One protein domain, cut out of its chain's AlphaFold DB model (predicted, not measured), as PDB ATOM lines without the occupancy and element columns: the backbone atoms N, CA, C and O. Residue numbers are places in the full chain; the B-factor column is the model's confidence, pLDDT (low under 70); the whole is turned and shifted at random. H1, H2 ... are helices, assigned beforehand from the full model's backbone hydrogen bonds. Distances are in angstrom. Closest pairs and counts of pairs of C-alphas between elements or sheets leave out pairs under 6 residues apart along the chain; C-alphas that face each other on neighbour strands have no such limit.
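Overview. This is residues 2 to 90 of the 93 residues of the protein "Monocarboxylate transporter 13" of Portunus trituberculatus (UniProt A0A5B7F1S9). H2 and H3 make a long helical hairpin that opens away from its turn, and short H4 folds back between their spread ends; H1 stands to one side, near H2 and H4. The printed part has 89 residues, four named helices in the order H1 H2 H3 H4: all helix. It is only just compact, close to loose (radius of gyration of the C-alphas 14.3 A), spanning 45 by 22 by 21 A.

Arrangement. H1, residues 2 to 19, is close to but not clearly touching H4, residues 78 to 88. H2, residues 24 to 52, H3, residues 54 to 73, and H4 form an up-and-down bundle, each running against the one before. H2 and H3 only just touch, with 3 pairs of C-alphas within 8 A, the closest those of Val 49 and Val 57, 6.3 A. H4 touches H2, closest C-alphas Phe 34 and Ser 86, 4.1 A, and H3, closest Gly 68 and Leu 88, 4.7 A. Every O i to N i+4 pair is within hydrogen-bond range in H3 and H4, 11 of 14 in H1 and 24 of 25 in H2.

Along the chain. H1 begins at C-alpha 2 (-48.758, -48.027, 19.828); H2 is 40.3 A long, H3 28.9 A; H4 ends at C-alpha 88 (-44.214, -39.970, 33.955).

Size, cuts and confidence. The links are tight, the printed part has no cut, and pLDDT is under 70 in 33 residues, among them 72 to 90.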
ATOM      1  N   ALA A   2     -50.091 -48.146  19.217       39.34
ATOM      2  CA  ALA A   2     -48.758 -48.027  19.828       39.34
ATOM      3  C   ALA A   2     -47.658 -47.491  18.881       39.34
ATOM      4  O   ALA A   2     -46.894 -46.611  19.240       39.34
ATOM      5  N   ALA A   3     -47.649 -47.895  17.609       40.62
ATOM      6  CA  ALA A   3     -46.643 -47.388  16.671       40.62
ATOM      7  C   ALA A   3     -46.661 -45.849  16.504       40.62
ATOM      8  O   ALA A   3     -45.620 -45.244  16.286       40.62
ATOM      9  N   LEU A   4     -47.815 -45.179  16.636       48.53
ATOM     10  CA  LEU A   4     -47.912 -43.736  16.365       48.53
ATOM     11  C   LEU A   4     -47.215 -42.865  17.427       48.53
ATOM     12  O   LEU A   4     -46.744 -41.776  17.086       48.53
ATOM     13  N   TYR A   5     -47.115 -43.321  18.684       53.59
ATOM     14  CA  TYR A   5     -46.410 -42.553  19.719       53.59
ATOM     15  C   TYR A   5     -44.891 -42.600  19.511       53.59
ATOM     16  O   TYR A   5     -44.224 -41.587  19.707       53.59
ATOM     17  N   GLU A   6     -44.352 -43.732  19.047       57.06
ATOM     18  CA  GLU A   6     -42.919 -43.889  18.764       57.06
ATOM     19  C   GLU A   6     -42.480 -42.957  17.631       57.06
ATOM     20  O   GLU A   6     -41.476 -42.252  17.750       57.06
ATOM     21  N   TYR A   7     -43.281 -42.888  16.560       58.81
ATOM     22  CA  TYR A   7     -43.030 -41.978  15.439       58.81
ATOM     23  C   TYR A   7     -43.115 -40.502  15.859       58.81
ATOM     24  O   TYR A   7     -42.307 -39.682  15.415       58.81
ATOM     25  N   SER A   8     -44.054 -40.156  16.743       68.12
ATOM     26  CA  SER A   8     -44.219 -38.777  17.222       68.12
ATOM     27  C   SER A   8     -43.056 -38.344  18.120       68.12
ATOM     28  O   SER A   8     -42.511 -37.258  17.934       68.12
ATOM     29  N   PHE A   9     -42.608 -39.214  19.033       68.50
ATOM     30  CA  PHE A   9     -41.438 -38.967  19.879       68.50
ATOM     31  C   PHE A   9     -40.166 -38.779  19.051       68.50
ATOM     32  O   PHE A   9     -39.446 -37.798  19.233       68.50
ATOM     33  N   GLY A  10     -39.921 -39.687  18.101       67.44
ATOM     34  CA  GLY A  10     -38.770 -39.599  17.208       67.44
ATOM     35  C   GLY A  10     -38.749 -38.289  16.421       67.44
ATOM     36  O   GLY A  10     -37.688 -37.710  16.242       67.44
ATOM     37  N   THR A  11     -39.905 -37.763  16.017       71.62
ATOM     38  CA  THR A  11     -39.970 -36.496  15.273       71.62
ATOM     39  C   THR A  11     -39.717 -35.281  16.170       71.62
ATOM     40  O   THR A  11     -38.958 -34.400  15.789       71.62
ATOM     41  N   ILE A  12     -40.300 -35.241  17.372       74.75
ATOM     42  CA  ILE A  12     -40.203 -34.078  18.273       74.75
ATOM     43  C   ILE A  12     -38.825 -33.986  18.945       74.75
ATOM     44  O   ILE A  12     -38.288 -32.895  19.110       74.75
ATOM     45  N   PHE A  13     -38.241 -35.121  19.334       70.75
ATOM     46  CA  PHE A  13     -37.018 -35.148  20.141       70.75
ATOM     47  C   PHE A  13     -35.755 -35.500  19.355       70.75
ATOM     48  O   PHE A  13     -34.663 -35.384  19.911       70.75
ATOM     49  N   SER A  14     -35.854 -35.897  18.079       71.81
ATOM     50  CA  SER A  14     -34.663 -36.188  17.263       71.81
ATOM     51  C   SER A  14     -33.746 -34.979  17.133       71.81
ATOM     52  O   SER A  14     -32.556 -35.116  17.397       71.81
ATOM     53  N   GLU A  15     -34.277 -33.802  16.797       69.31
ATOM     54  CA  GLU A  15     -33.471 -32.582  16.650       69.31
ATOM     55  C   GLU A  15     -32.767 -32.206  17.960       69.31
ATOM     56  O   GLU A  15     -31.571 -31.919  17.964       69.31
ATOM     57  N   TYR A  16     -33.469 -32.317  19.091       69.81
ATOM     58  CA  TYR A  16     -32.918 -32.044  20.420       69.81
ATOM     59  C   TYR A  16     -31.826 -33.051  20.825       69.81
ATOM     60  O   TYR A  16     -30.764 -32.675  21.318       69.81
ATOM     61  N   LEU A  17     -32.039 -34.347  20.585       69.19
ATOM     62  CA  LEU A  17     -31.062 -35.395  20.906       69.19
ATOM     63  C   LEU A  17     -29.813 -35.330  20.013       69.19
ATOM     64  O   LEU A  17     -28.715 -35.666  20.476       69.19
ATOM     65  N   ILE A  18     -29.976 -34.885  18.762       71.25
ATOM     66  CA  ILE A  18     -28.881 -34.605  17.827       71.25
ATOM     67  C   ILE A  18     -28.057 -33.410  18.321       71.25
ATOM     68  O   ILE A  18     -26.828 -33.512  18.361       71.25
ATOM     69  N   ASP A  19     -28.705 -32.326  18.756       73.19
ATOM     70  CA  ASP A  19     -28.032 -31.126  19.274       73.19
ATOM     71  C   ASP A  19     -27.236 -31.423  20.561       73.19
ATOM     72  O   ASP A  19     -26.075 -31.038  20.706       73.19
ATOM     73  N   LEU A  20     -27.788 -32.261  21.445       70.69
ATOM     74  CA  LEU A  20     -27.107 -32.744  22.652       70.69
ATOM     75  C   LEU A  20     -26.002 -33.789  22.399       70.69
ATOM     76  O   LEU A  20     -25.389 -34.255  23.362       70.69
ATOM     77  N   ARG A  21     -25.740 -34.193  21.143       69.38
ATOM     78  CA  ARG A  21     -24.805 -35.281  20.768       69.38
ATOM     79  C   ARG A  21     -24.969 -36.537  21.631       69.38
ATOM     80  O   ARG A  21     -23.993 -37.180  22.030       69.38
ATOM     81  N   THR A  22     -26.211 -36.884  21.954       66.06
ATOM     82  CA  THR A  22     -26.493 -38.020  22.835       66.06
ATOM     83  C   THR A  22     -26.200 -39.332  22.111       66.06
ATOM     84  O   THR A  22     -26.465 -39.474  20.918       66.06
ATOM     85  N   SER A  23     -25.632 -40.314  22.819       76.62
ATOM     86  CA  SER A  23     -25.316 -41.601  22.198       76.62
ATOM     87  C   SER A  23     -26.599 -42.339  21.774       76.62
ATOM     88  O   SER A  23     -27.577 -42.347  22.528       76.62
ATOM     89  N   PRO A  24     -26.604 -43.037  20.622       70.44
ATOM     90  CA  PRO A  24     -27.763 -43.816  20.170       70.44
ATOM     91  C   PRO A  24     -28.210 -44.866  21.197       70.44
ATOM     92  O   PRO A  24     -29.394 -45.169  21.322       70.44
ATOM     93  N   MET A  25     -27.255 -45.383  21.981       76.69
ATOM     94  CA  MET A  25     -27.512 -46.305  23.085       76.69
ATOM     95  C   MET A  25     -28.421 -45.671  24.145       76.69
ATOM     96  O   MET A  25     -29.397 -46.292  24.554       76.69
ATOM     97  N   LYS A  26     -28.134 -44.430  24.568       71.62
ATOM     98  CA  LYS A  26     -28.962 -43.714  25.550       71.62
ATOM     99  C   LYS A  26     -30.377 -43.497  25.019       71.62
ATOM    100  O   LYS A  26     -31.319 -43.750  25.758       71.62
ATOM    101  N   VAL A  27     -30.520 -43.112  23.747       74.69
ATOM    102  CA  VAL A  27     -31.828 -42.925  23.088       74.69
ATOM    103  C   VAL A  27     -32.651 -44.217  23.106       74.69
ATOM    104  O   VAL A  27     -33.812 -44.208  23.505       74.69
ATOM    105  N   SER A  28     -32.028 -45.344  22.753       77.25
ATOM    106  CA  SER A  28     -32.671 -46.663  22.789       77.25
ATOM    107  C   SER A  28     -33.135 -47.050  24.199       77.25
ATOM    108  O   SER A  28     -34.245 -47.553  24.373       77.25
ATOM    109  N   TRP A  29     -32.334 -46.744  25.225       79.62
ATOM    110  CA  TRP A  29     -32.733 -46.951  26.618       79.62
ATOM    111  C   TRP A  29     -33.965 -46.128  27.012       79.62
ATOM    112  O   TRP A  29     -34.816 -46.671  27.712       79.62
ATOM    113  N   ILE A  30     -34.105 -44.882  26.537       74.88
ATOM    114  CA  ILE A  30     -35.285 -44.032  26.812       74.88
ATOM    115  C   ILE A  30     -36.551 -44.710  26.297       74.88
ATOM    116  O   ILE A  30     -37.522 -44.877  27.040       74.88
ATOM    117  N   CYS A  31     -36.517 -45.139  25.033       73.81
ATOM    118  CA  CYS A  31     -37.646 -45.795  24.382       73.81
ATOM    119  C   CYS A  31     -37.986 -47.123  25.069       73.81
ATOM    120  O   CYS A  31     -39.152 -47.407  25.331       73.81
ATOM    121  N   ASN A  32     -36.973 -47.922  25.415       79.81
ATOM    122  CA  ASN A  32     -37.200 -49.210  26.060       79.81
ATOM    123  C   ASN A  32     -37.786 -49.052  27.474       79.81
ATOM    124  O   ASN A  32     -38.719 -49.760  27.840       79.81
ATOM    125  N   LEU A  33     -37.292 -48.092  28.261       75.94
ATOM    126  CA  LEU A  33     -37.836 -47.811  29.592       75.94
ATOM    127  C   LEU A  33     -39.250 -47.245  29.550       75.94
ATOM    128  O   LEU A  33     -40.044 -47.600  30.412       75.94
ATOM    129  N   PHE A  34     -39.577 -46.434  28.541       75.44
ATOM    130  CA  PHE A  34     -40.947 -45.975  28.310       75.44
ATOM    131  C   PHE A  34     -41.907 -47.152  28.065       75.44
ATOM    132  O   PHE A  34     -43.022 -47.171  28.576       75.44
ATOM    133  N   HIS A  35     -41.478 -48.183  27.333       74.12
ATOM    134  CA  HIS A  35     -42.293 -49.392  27.172       74.12
ATOM    135  C   HIS A  35     -42.406 -50.210  28.453       74.12
ATOM    136  O   HIS A  35     -43.473 -50.749  28.745       74.12
ATOM    137  N   VAL A  36     -41.321 -50.315  29.222       81.81
ATOM    138  CA  VAL A  36     -41.334 -51.038  30.499       81.81
ATOM    139  C   VAL A  36     -42.272 -50.355  31.496       81.81
ATOM    140  O   VAL A  36     -43.072 -51.043  32.126       81.81
ATOM    141  N   SER A  37     -42.226 -49.025  31.613       78.38
ATOM    142  CA  SER A  37     -43.127 -48.269  32.488       78.38
ATOM    143  C   SER A  37     -44.581 -48.360  32.031       78.38
ATOM    144  O   SER A  37     -45.446 -48.580  32.872       78.38
ATOM    145  N   ALA A  38     -44.854 -48.318  30.723       76.50
ATOM    146  CA  ALA A  38     -46.198 -48.548  30.188       76.50
ATOM    147  C   ALA A  38     -46.729 -49.946  30.502       76.50
ATOM    148  O   ALA A  38     -47.879 -50.106  30.907       76.50
ATOM    149  N   CYS A  39     -45.879 -50.964  30.379       80.00
ATOM    150  CA  CYS A  39     -46.252 -52.328  30.721       80.00
ATOM    151  C   CYS A  39     -46.577 -52.452  32.221       80.00
ATOM    152  O   CYS A  39     -47.620 -52.994  32.584       80.00
ATOM    153  N   LEU A  40     -45.744 -51.872  33.092       79.94
ATOM    154  CA  LEU A  40     -45.991 -51.843  34.536       79.94
ATOM    155  C   LEU A  40     -47.271 -51.073  34.891       79.94
ATOM    156  O   LEU A  40     -48.077 -51.580  35.669       79.94
ATOM    157  N   GLY A  41     -47.490 -49.906  34.279       76.81
ATOM    158  CA  GLY A  41     -48.698 -49.101  34.457       76.81
ATOM    159  C   GLY A  41     -49.960 -49.865  34.063       76.81
ATOM    160  O   GLY A  41     -50.919 -49.889  34.823       76.81
ATOM    161  N   SER A  42     -49.935 -50.606  32.951       77.44
ATOM    162  CA  SER A  42     -51.084 -51.415  32.523       77.44
ATOM    163  C   SER A  42     -51.447 -52.537  33.512       77.44
ATOM    164  O   SER A  42     -52.626 -52.764  33.793       77.44
ATOM    165  N   VAL A  43     -50.449 -53.209  34.103       81.69
ATOM    166  CA  VAL A  43     -50.666 -54.277  35.097       81.69
ATOM    167  C   VAL A  43     -51.173 -53.700  36.415       81.69
ATOM    168  O   VAL A  43     -52.123 -54.220  36.998       81.69
ATOM    169  N   MET A  44     -50.561 -52.612  36.878       80.12
ATOM    170  CA  MET A  44     -51.006 -51.912  38.081       80.12
ATOM    171  C   MET A  44     -52.378 -51.259  37.875       80.12
ATOM    172  O   MET A  44     -53.132 -51.092  38.829       80.12
ATOM    173  N   GLY A  45     -52.741 -50.908  36.643       78.31
ATOM    174  CA  GLY A  45     -54.015 -50.265  36.356       78.31
ATOM    175  C   GLY A  45     -55.200 -51.170  36.411       78.31
ATOM    176  O   GLY A  45     -56.230 -50.755  36.940       78.31
ATOM    177  N   ALA A  46     -55.037 -52.421  36.004       78.12
ATOM    178  CA  ALA A  46     -56.056 -53.425  36.243       78.12
ATOM    179  C   ALA A  46     -56.398 -53.519  37.744       78.12
ATOM    180  O   ALA A  46     -57.568 -53.423  38.108       78.12
ATOM    181  N   THR A  47     -55.390 -53.586  38.621       82.00
ATOM    182  CA  THR A  47     -55.614 -53.700  40.072       82.00
ATOM    183  C   THR A  47     -56.130 -52.403  40.703       82.00
ATOM    184  O   THR A  47     -57.017 -52.438  41.553       82.00
ATOM    185  N   LEU A  48     -55.650 -51.233  40.267       78.81
ATOM    186  CA  LEU A  48     -56.152 -49.943  40.757       78.81
ATOM    187  C   LEU A  48     -57.600 -49.670  40.330       78.81
ATOM    188  O   LEU A  48     -58.350 -49.051  41.087       78.81
ATOM    189  N   VAL A  49     -58.004 -50.096  39.131       81.75
ATOM    190  CA  VAL A  49     -59.385 -49.949  38.650       81.75
ATOM    191  C   VAL A  49     -60.337 -50.838  39.446       81.75
ATOM    192  O   VAL A  49     -61.448 -50.388  39.738       81.75
ATOM    193  N   GLU A  50     -59.908 -52.044  39.826       83.00
ATOM    194  CA  GLU A  50     -60.682 -52.950  40.684       83.00
ATOM    195  C   GLU A  50     -60.932 -52.351  42.080       83.00
ATOM    196  O   GLU A  50     -62.059 -52.412  42.569       83.00
ATOM    197  N   GLU A  51     -59.934 -51.697  42.681       86.38
ATOM    198  CA  GLU A  51     -60.035 -51.124  44.036       86.38
ATOM    199  C   GLU A  51     -60.678 -49.721  44.079       86.38
ATOM    200  O   GLU A  51     -61.540 -49.432  44.912       86.38
ATOM    201  N   PHE A  52     -60.278 -48.807  43.186       81.62
ATOM    202  CA  PHE A  52     -60.669 -47.385  43.244       81.62
ATOM    203  C   PHE A  52     -61.752 -46.983  42.237       81.62
ATOM    204  O   PHE A  52     -62.316 -45.881  42.340       81.62
ATOM    205  N   GLY A  53     -62.059 -47.859  41.280       83.31
ATOM    206  CA  GLY A  53     -63.003 -47.618  40.196       83.31
ATOM    207  C   GLY A  53     -62.411 -46.817  39.031       83.31
ATOM    208  O   GLY A  53     -61.643 -45.867  39.195       83.31
ATOM    209  N   TRP A  54     -62.856 -47.156  37.820       80.06
ATOM    210  CA  TRP A  54     -62.296 -46.665  36.553       80.06
ATOM    211  C   TRP A  54     -62.234 -45.133  36.406       80.06
ATOM    212  O   TRP A  54     -61.277 -44.601  35.850       80.06
ATOM    213  N   ARG A  55     -63.220 -44.389  36.934       83.88
ATOM    214  CA  ARG A  55     -63.303 -42.924  36.752       83.88
ATOM    215  C   ARG A  55     -62.146 -42.163  37.394       83.88
ATOM    216  O   ARG A  55     -61.678 -41.181  36.826       83.88
ATOM    217  N   LYS A  56     -61.719 -42.581  38.589       81.94
ATOM    218  CA  LYS A  56     -60.644 -41.905  39.328       81.94
ATOM    219  C   LYS A  56     -59.287 -42.218  38.715       81.94
ATOM    220  O   LYS A  56     -58.464 -41.317  38.604       81.94
ATOM    221  N   VAL A  57     -59.098 -43.461  38.273       80.88
ATOM    222  CA  VAL A  57     -57.857 -43.917  37.642       80.88
ATOM    223  C   VAL A  57     -57.602 -43.167  36.334       80.88
ATOM    224  O   VAL A  57     -56.517 -42.623  36.170       80.88
ATOM    225  N   ILE A  58     -58.615 -43.013  35.469       81.44
ATOM    226  CA  ILE A  58     -58.474 -42.247  34.214       81.44
ATOM    227  C   ILE A  58     -58.159 -40.765  34.473       81.44
ATOM    228  O   ILE A  58     -57.354 -40.161  33.768       81.44
ATOM    229  N   PHE A  59     -58.788 -40.150  35.478       84.25
ATOM    230  CA  PHE A  59     -58.492 -38.753  35.810       84.25
ATOM    231  C   PHE A  59     -57.073 -38.584  36.361       84.25
ATOM    232  O   PHE A  59     -56.386 -37.633  35.992       84.25
ATOM    233  N   ALA A  60     -56.633 -39.502  37.223       82.50
ATOM    234  CA  ALA A  60     -55.290 -39.490  37.788       82.50
ATOM    235  C   ALA A  60     -54.219 -39.703  36.710       82.50
ATOM    236  O   ALA A  60     -53.252 -38.945  36.677       82.50
ATOM    237  N   SER A  61     -54.417 -40.653  35.790       76.19
ATOM    238  CA  SER A  61     -53.482 -40.898  34.689       76.19
ATOM    239  C   SER A  61     -53.419 -39.717  33.721       76.19
ATOM    240  O   SER A  61     -52.332 -39.275  33.371       76.19
ATOM    241  N   GLY A  62     -54.555 -39.107  33.363       78.94
ATOM    242  CA  GLY A  62     -54.570 -37.903  32.524       78.94
ATOM    243  C   GLY A  62     -53.827 -36.715  33.155       78.94
ATOM    244  O   GLY A  62     -53.089 -35.994  32.475       78.94
ATOM    245  N   LEU A  63     -53.969 -36.527  34.471       83.50
ATOM    246  CA  LEU A  63     -53.202 -35.536  35.233       83.50
ATOM    247  C   LEU A  63     -51.705 -35.860  35.239       83.50
ATOM    248  O   LEU A  63     -50.885 -34.968  35.037       83.50
ATOM    249  N   LEU A  64     -51.342 -37.127  35.418       79.81
ATOM    250  CA  LEU A  64     -49.948 -37.548  35.456       79.81
ATOM    251  C   LEU A  64     -49.263 -37.420  34.087       79.81
ATOM    252  O   LEU A  64     -48.173 -36.857  34.006       79.81
ATOM    253  N   SER A  65     -49.943 -37.807  33.005       75.62
ATOM    254  CA  SER A  65     -49.447 -37.656  31.633       75.62
ATOM    255  C   SER A  65     -49.300 -36.188  31.232       75.62
ATOM    256  O   SER A  65     -48.295 -35.806  30.632       75.62
ATOM    257  N   SER A  66     -50.261 -35.330  31.597       78.75
ATOM    258  CA  SER A  66     -50.158 -33.888  31.327       78.75
ATOM    259  C   SER A  66     -49.027 -33.227  32.121       78.75
ATOM    260  O   SER A  66     -48.303 -32.391  31.572       78.75
ATOM    261  N   LEU A  67     -48.800 -33.647  33.370       79.50
ATOM    262  CA  LEU A  67     -47.644 -33.225  34.161       79.50
ATOM    263  C   LEU A  67     -46.326 -33.707  33.547       79.50
ATOM    264  O   LEU A  67     -45.413 -32.899  33.392       79.50
ATOM    265  N   GLY A  68     -46.228 -34.975  33.139       73.62
ATOM    266  CA  GLY A  68     -45.034 -35.538  32.497       73.62
ATOM    267  C   GLY A  68     -44.672 -34.831  31.188       73.62
ATOM    268  O   GLY A  68     -43.501 -34.533  30.931       73.62
ATOM    269  N   MET A  69     -45.679 -34.472  30.390       72.38
ATOM    270  CA  MET A  69     -45.490 -33.733  29.142       72.38
ATOM    271  C   MET A  69     -45.106 -32.269  29.389       72.38
ATOM    272  O   MET A  69     -44.215 -31.750  28.721       72.38
ATOM    273  N   THR A  70     -45.696 -31.627  30.402       76.94
ATOM    274  CA  THR A  70     -45.329 -30.262  30.812       76.94
ATOM    275  C   THR A  70     -43.899 -30.213  31.352       76.94
ATOM    276  O   THR A  70     -43.124 -29.350  30.955       76.94
ATOM    277  N   LEU A  71     -43.505 -31.173  32.193       70.81
ATOM    278  CA  LEU A  71     -42.134 -31.314  32.695       70.81
ATOM    279  C   LEU A  71     -41.129 -31.519  31.559       70.81
ATOM    280  O   LEU A  71     -40.041 -30.952  31.604       70.81
ATOM    281  N   SER A  72     -41.518 -32.257  30.517       68.31
ATOM    282  CA  SER A  72     -40.683 -32.475  29.329       68.31
ATOM    283  C   SER A  72     -40.497 -31.218  28.466       68.31
ATOM    284  O   SER A  72     -39.585 -31.179  27.650       68.31
ATOM    285  N   ALA A  73     -41.324 -30.180  28.638       69.12
ATOM    286  CA  ALA A  73     -41.147 -28.895  27.959       69.12
ATOM    287  C   ALA A  73     -40.121 -27.981  28.657       69.12
ATOM    288  O   ALA A  73     -39.585 -27.068  28.034       69.12
ATOM    289  N   PHE A  74     -39.842 -28.214  29.943       67.44
ATOM    290  CA  PHE A  74     -38.900 -27.412  30.736       67.44
ATOM    291  C   PHE A  74     -37.507 -28.042  30.848       67.44
ATOM    292  O   PHE A  74     -36.626 -27.487  31.507       67.44
ATOM    293  N   THR A  75     -37.283 -29.204  30.238       62.03
ATOM    294  CA  THR A  75     -36.034 -29.943  30.390       62.03
ATOM    295  C   THR A  75     -34.923 -29.422  29.489       62.03
ATOM    296  O   THR A  75     -35.005 -29.417  28.265       62.03
ATOM    297  N   THR A  76     -33.823 -29.021  30.122       60.59
ATOM    298  CA  THR A  76     -32.601 -28.516  29.479       60.59
ATOM    299  C   THR A  76     -31.509 -29.583  29.309       60.59
ATOM    300  O   THR A  76     -30.427 -29.259  28.828       60.59
ATOM    301  N   SER A  77     -31.772 -30.839  29.699       62.34
ATOM    302  CA  SER A  77     -30.801 -31.941  29.644       62.34
ATOM    303  C   SER A  77     -31.450 -33.272  29.247       62.34
ATOM    304  O   SER A  77     -32.513 -33.629  29.761       62.34
ATOM    305  N   ALA A  78     -30.757 -34.061  28.415       62.66
ATOM    306  CA  ALA A  78     -31.221 -35.371  27.939       62.66
ATOM    307  C   ALA A  78     -31.516 -36.374  29.070       62.66
ATOM    308  O   ALA A  78     -32.457 -37.154  28.962       62.66
ATOM    309  N   ASP A  79     -30.766 -36.331  30.175       64.94
ATOM    310  CA  ASP A  79     -30.989 -37.223  31.322       64.94
ATOM    311  C   ASP A  79     -32.255 -36.845  32.124       64.94
ATOM    312  O   ASP A  79     -32.857 -37.688  32.784       64.94
ATOM    313  N   PHE A  80     -32.707 -35.590  32.052       65.69
ATOM    314  CA  PHE A  80     -33.951 -35.165  32.702       65.69
ATOM    315  C   PHE A  80     -35.158 -35.447  31.801       65.69
ATOM    316  O   PHE A  80     -36.204 -35.863  32.292       65.69
ATOM    317  N   LEU A  81     -34.975 -35.321  30.479       65.50
ATOM    318  CA  LEU A  81     -35.931 -35.801  29.481       65.50
ATOM    319  C   LEU A  81     -36.162 -37.316  29.611       65.50
ATOM    320  O   LEU A  81     -37.294 -37.783  29.524       65.50
ATOM    321  N   PHE A  82     -35.097 -38.072  29.887       65.81
ATOM    322  CA  PHE A  82     -35.148 -39.502  30.192       65.81
ATOM    323  C   PHE A  82     -36.097 -39.803  31.357       65.81
ATOM    324  O   PHE A  82     -36.927 -40.703  31.276       65.81
ATOM    325  N   PHE A  83     -35.994 -39.036  32.443       64.50
ATOM    326  CA  PHE A  83     -36.791 -39.266  33.643       64.50
ATOM    327  C   PHE A  83     -38.247 -38.814  33.464       64.50
ATOM    328  O   PHE A  83     -39.167 -39.550  33.812       64.50
ATOM    329  N   SER A  84     -38.475 -37.630  32.886       68.81
ATOM    330  CA  SER A  84     -39.826 -37.085  32.714       68.81
ATOM    331  C   SER A  84     -40.628 -37.838  31.655       68.81
ATOM    332  O   SER A  84     -41.799 -38.136  31.875       68.81
ATOM    333  N   TYR A  85     -40.011 -38.183  30.524       67.44
ATOM    334  CA  TYR A  85     -40.711 -38.844  29.432       67.44
ATOM    335  C   TYR A  85     -40.921 -40.335  29.717       67.44
ATOM    336  O   TYR A  85     -42.046 -40.817  29.639       67.44
ATOM    337  N   SER A  86     -39.875 -41.072  30.107       64.62
ATOM    338  CA  SER A  86     -39.999 -42.526  30.277       64.62
ATOM    339  C   SER A  86     -40.806 -42.925  31.507       64.62
ATOM    340  O   SER A  86     -41.509 -43.927  31.440       64.62
ATOM    341  N   ILE A  87     -40.730 -42.191  32.620       64.38
ATOM    342  CA  ILE A  87     -41.414 -42.597  33.860       64.38
ATOM    343  C   ILE A  87     -42.804 -41.975  33.948       64.38
ATOM    344  O   ILE A  87     -43.761 -42.698  34.183       64.38
ATOM    345  N   LEU A  88     -42.939 -40.663  33.717       62.59
ATOM    346  CA  LEU A  88     -44.214 -39.970  33.955       62.59
ATOM    347  C   LEU A  88     -45.172 -40.025  32.762       62.59
ATOM    348  O   LEU A  88     -46.379 -40.064  32.962       62.59
ATOM    349  N   ALA A  89     -44.663 -40.012  31.524       61.84
ATOM    350  CA  ALA A  89     -45.518 -40.108  30.333       61.84
ATOM    351  C   ALA A  89     -45.756 -41.559  29.883       61.84
ATOM    352  O   ALA A  89     -46.628 -41.815  29.053       61.84
ATOM    353  N   GLY A  90     -44.981 -42.505  30.419       56.00
ATOM    354  CA  GLY A  90     -45.107 -43.926  30.115       56.00
ATOM    355  C   GLY A  90     -46.356 -44.562  30.701       56.00
ATOM    356  O   GLY A  90     -46.725 -45.646  30.275       56.00
TER     357      GLY A  90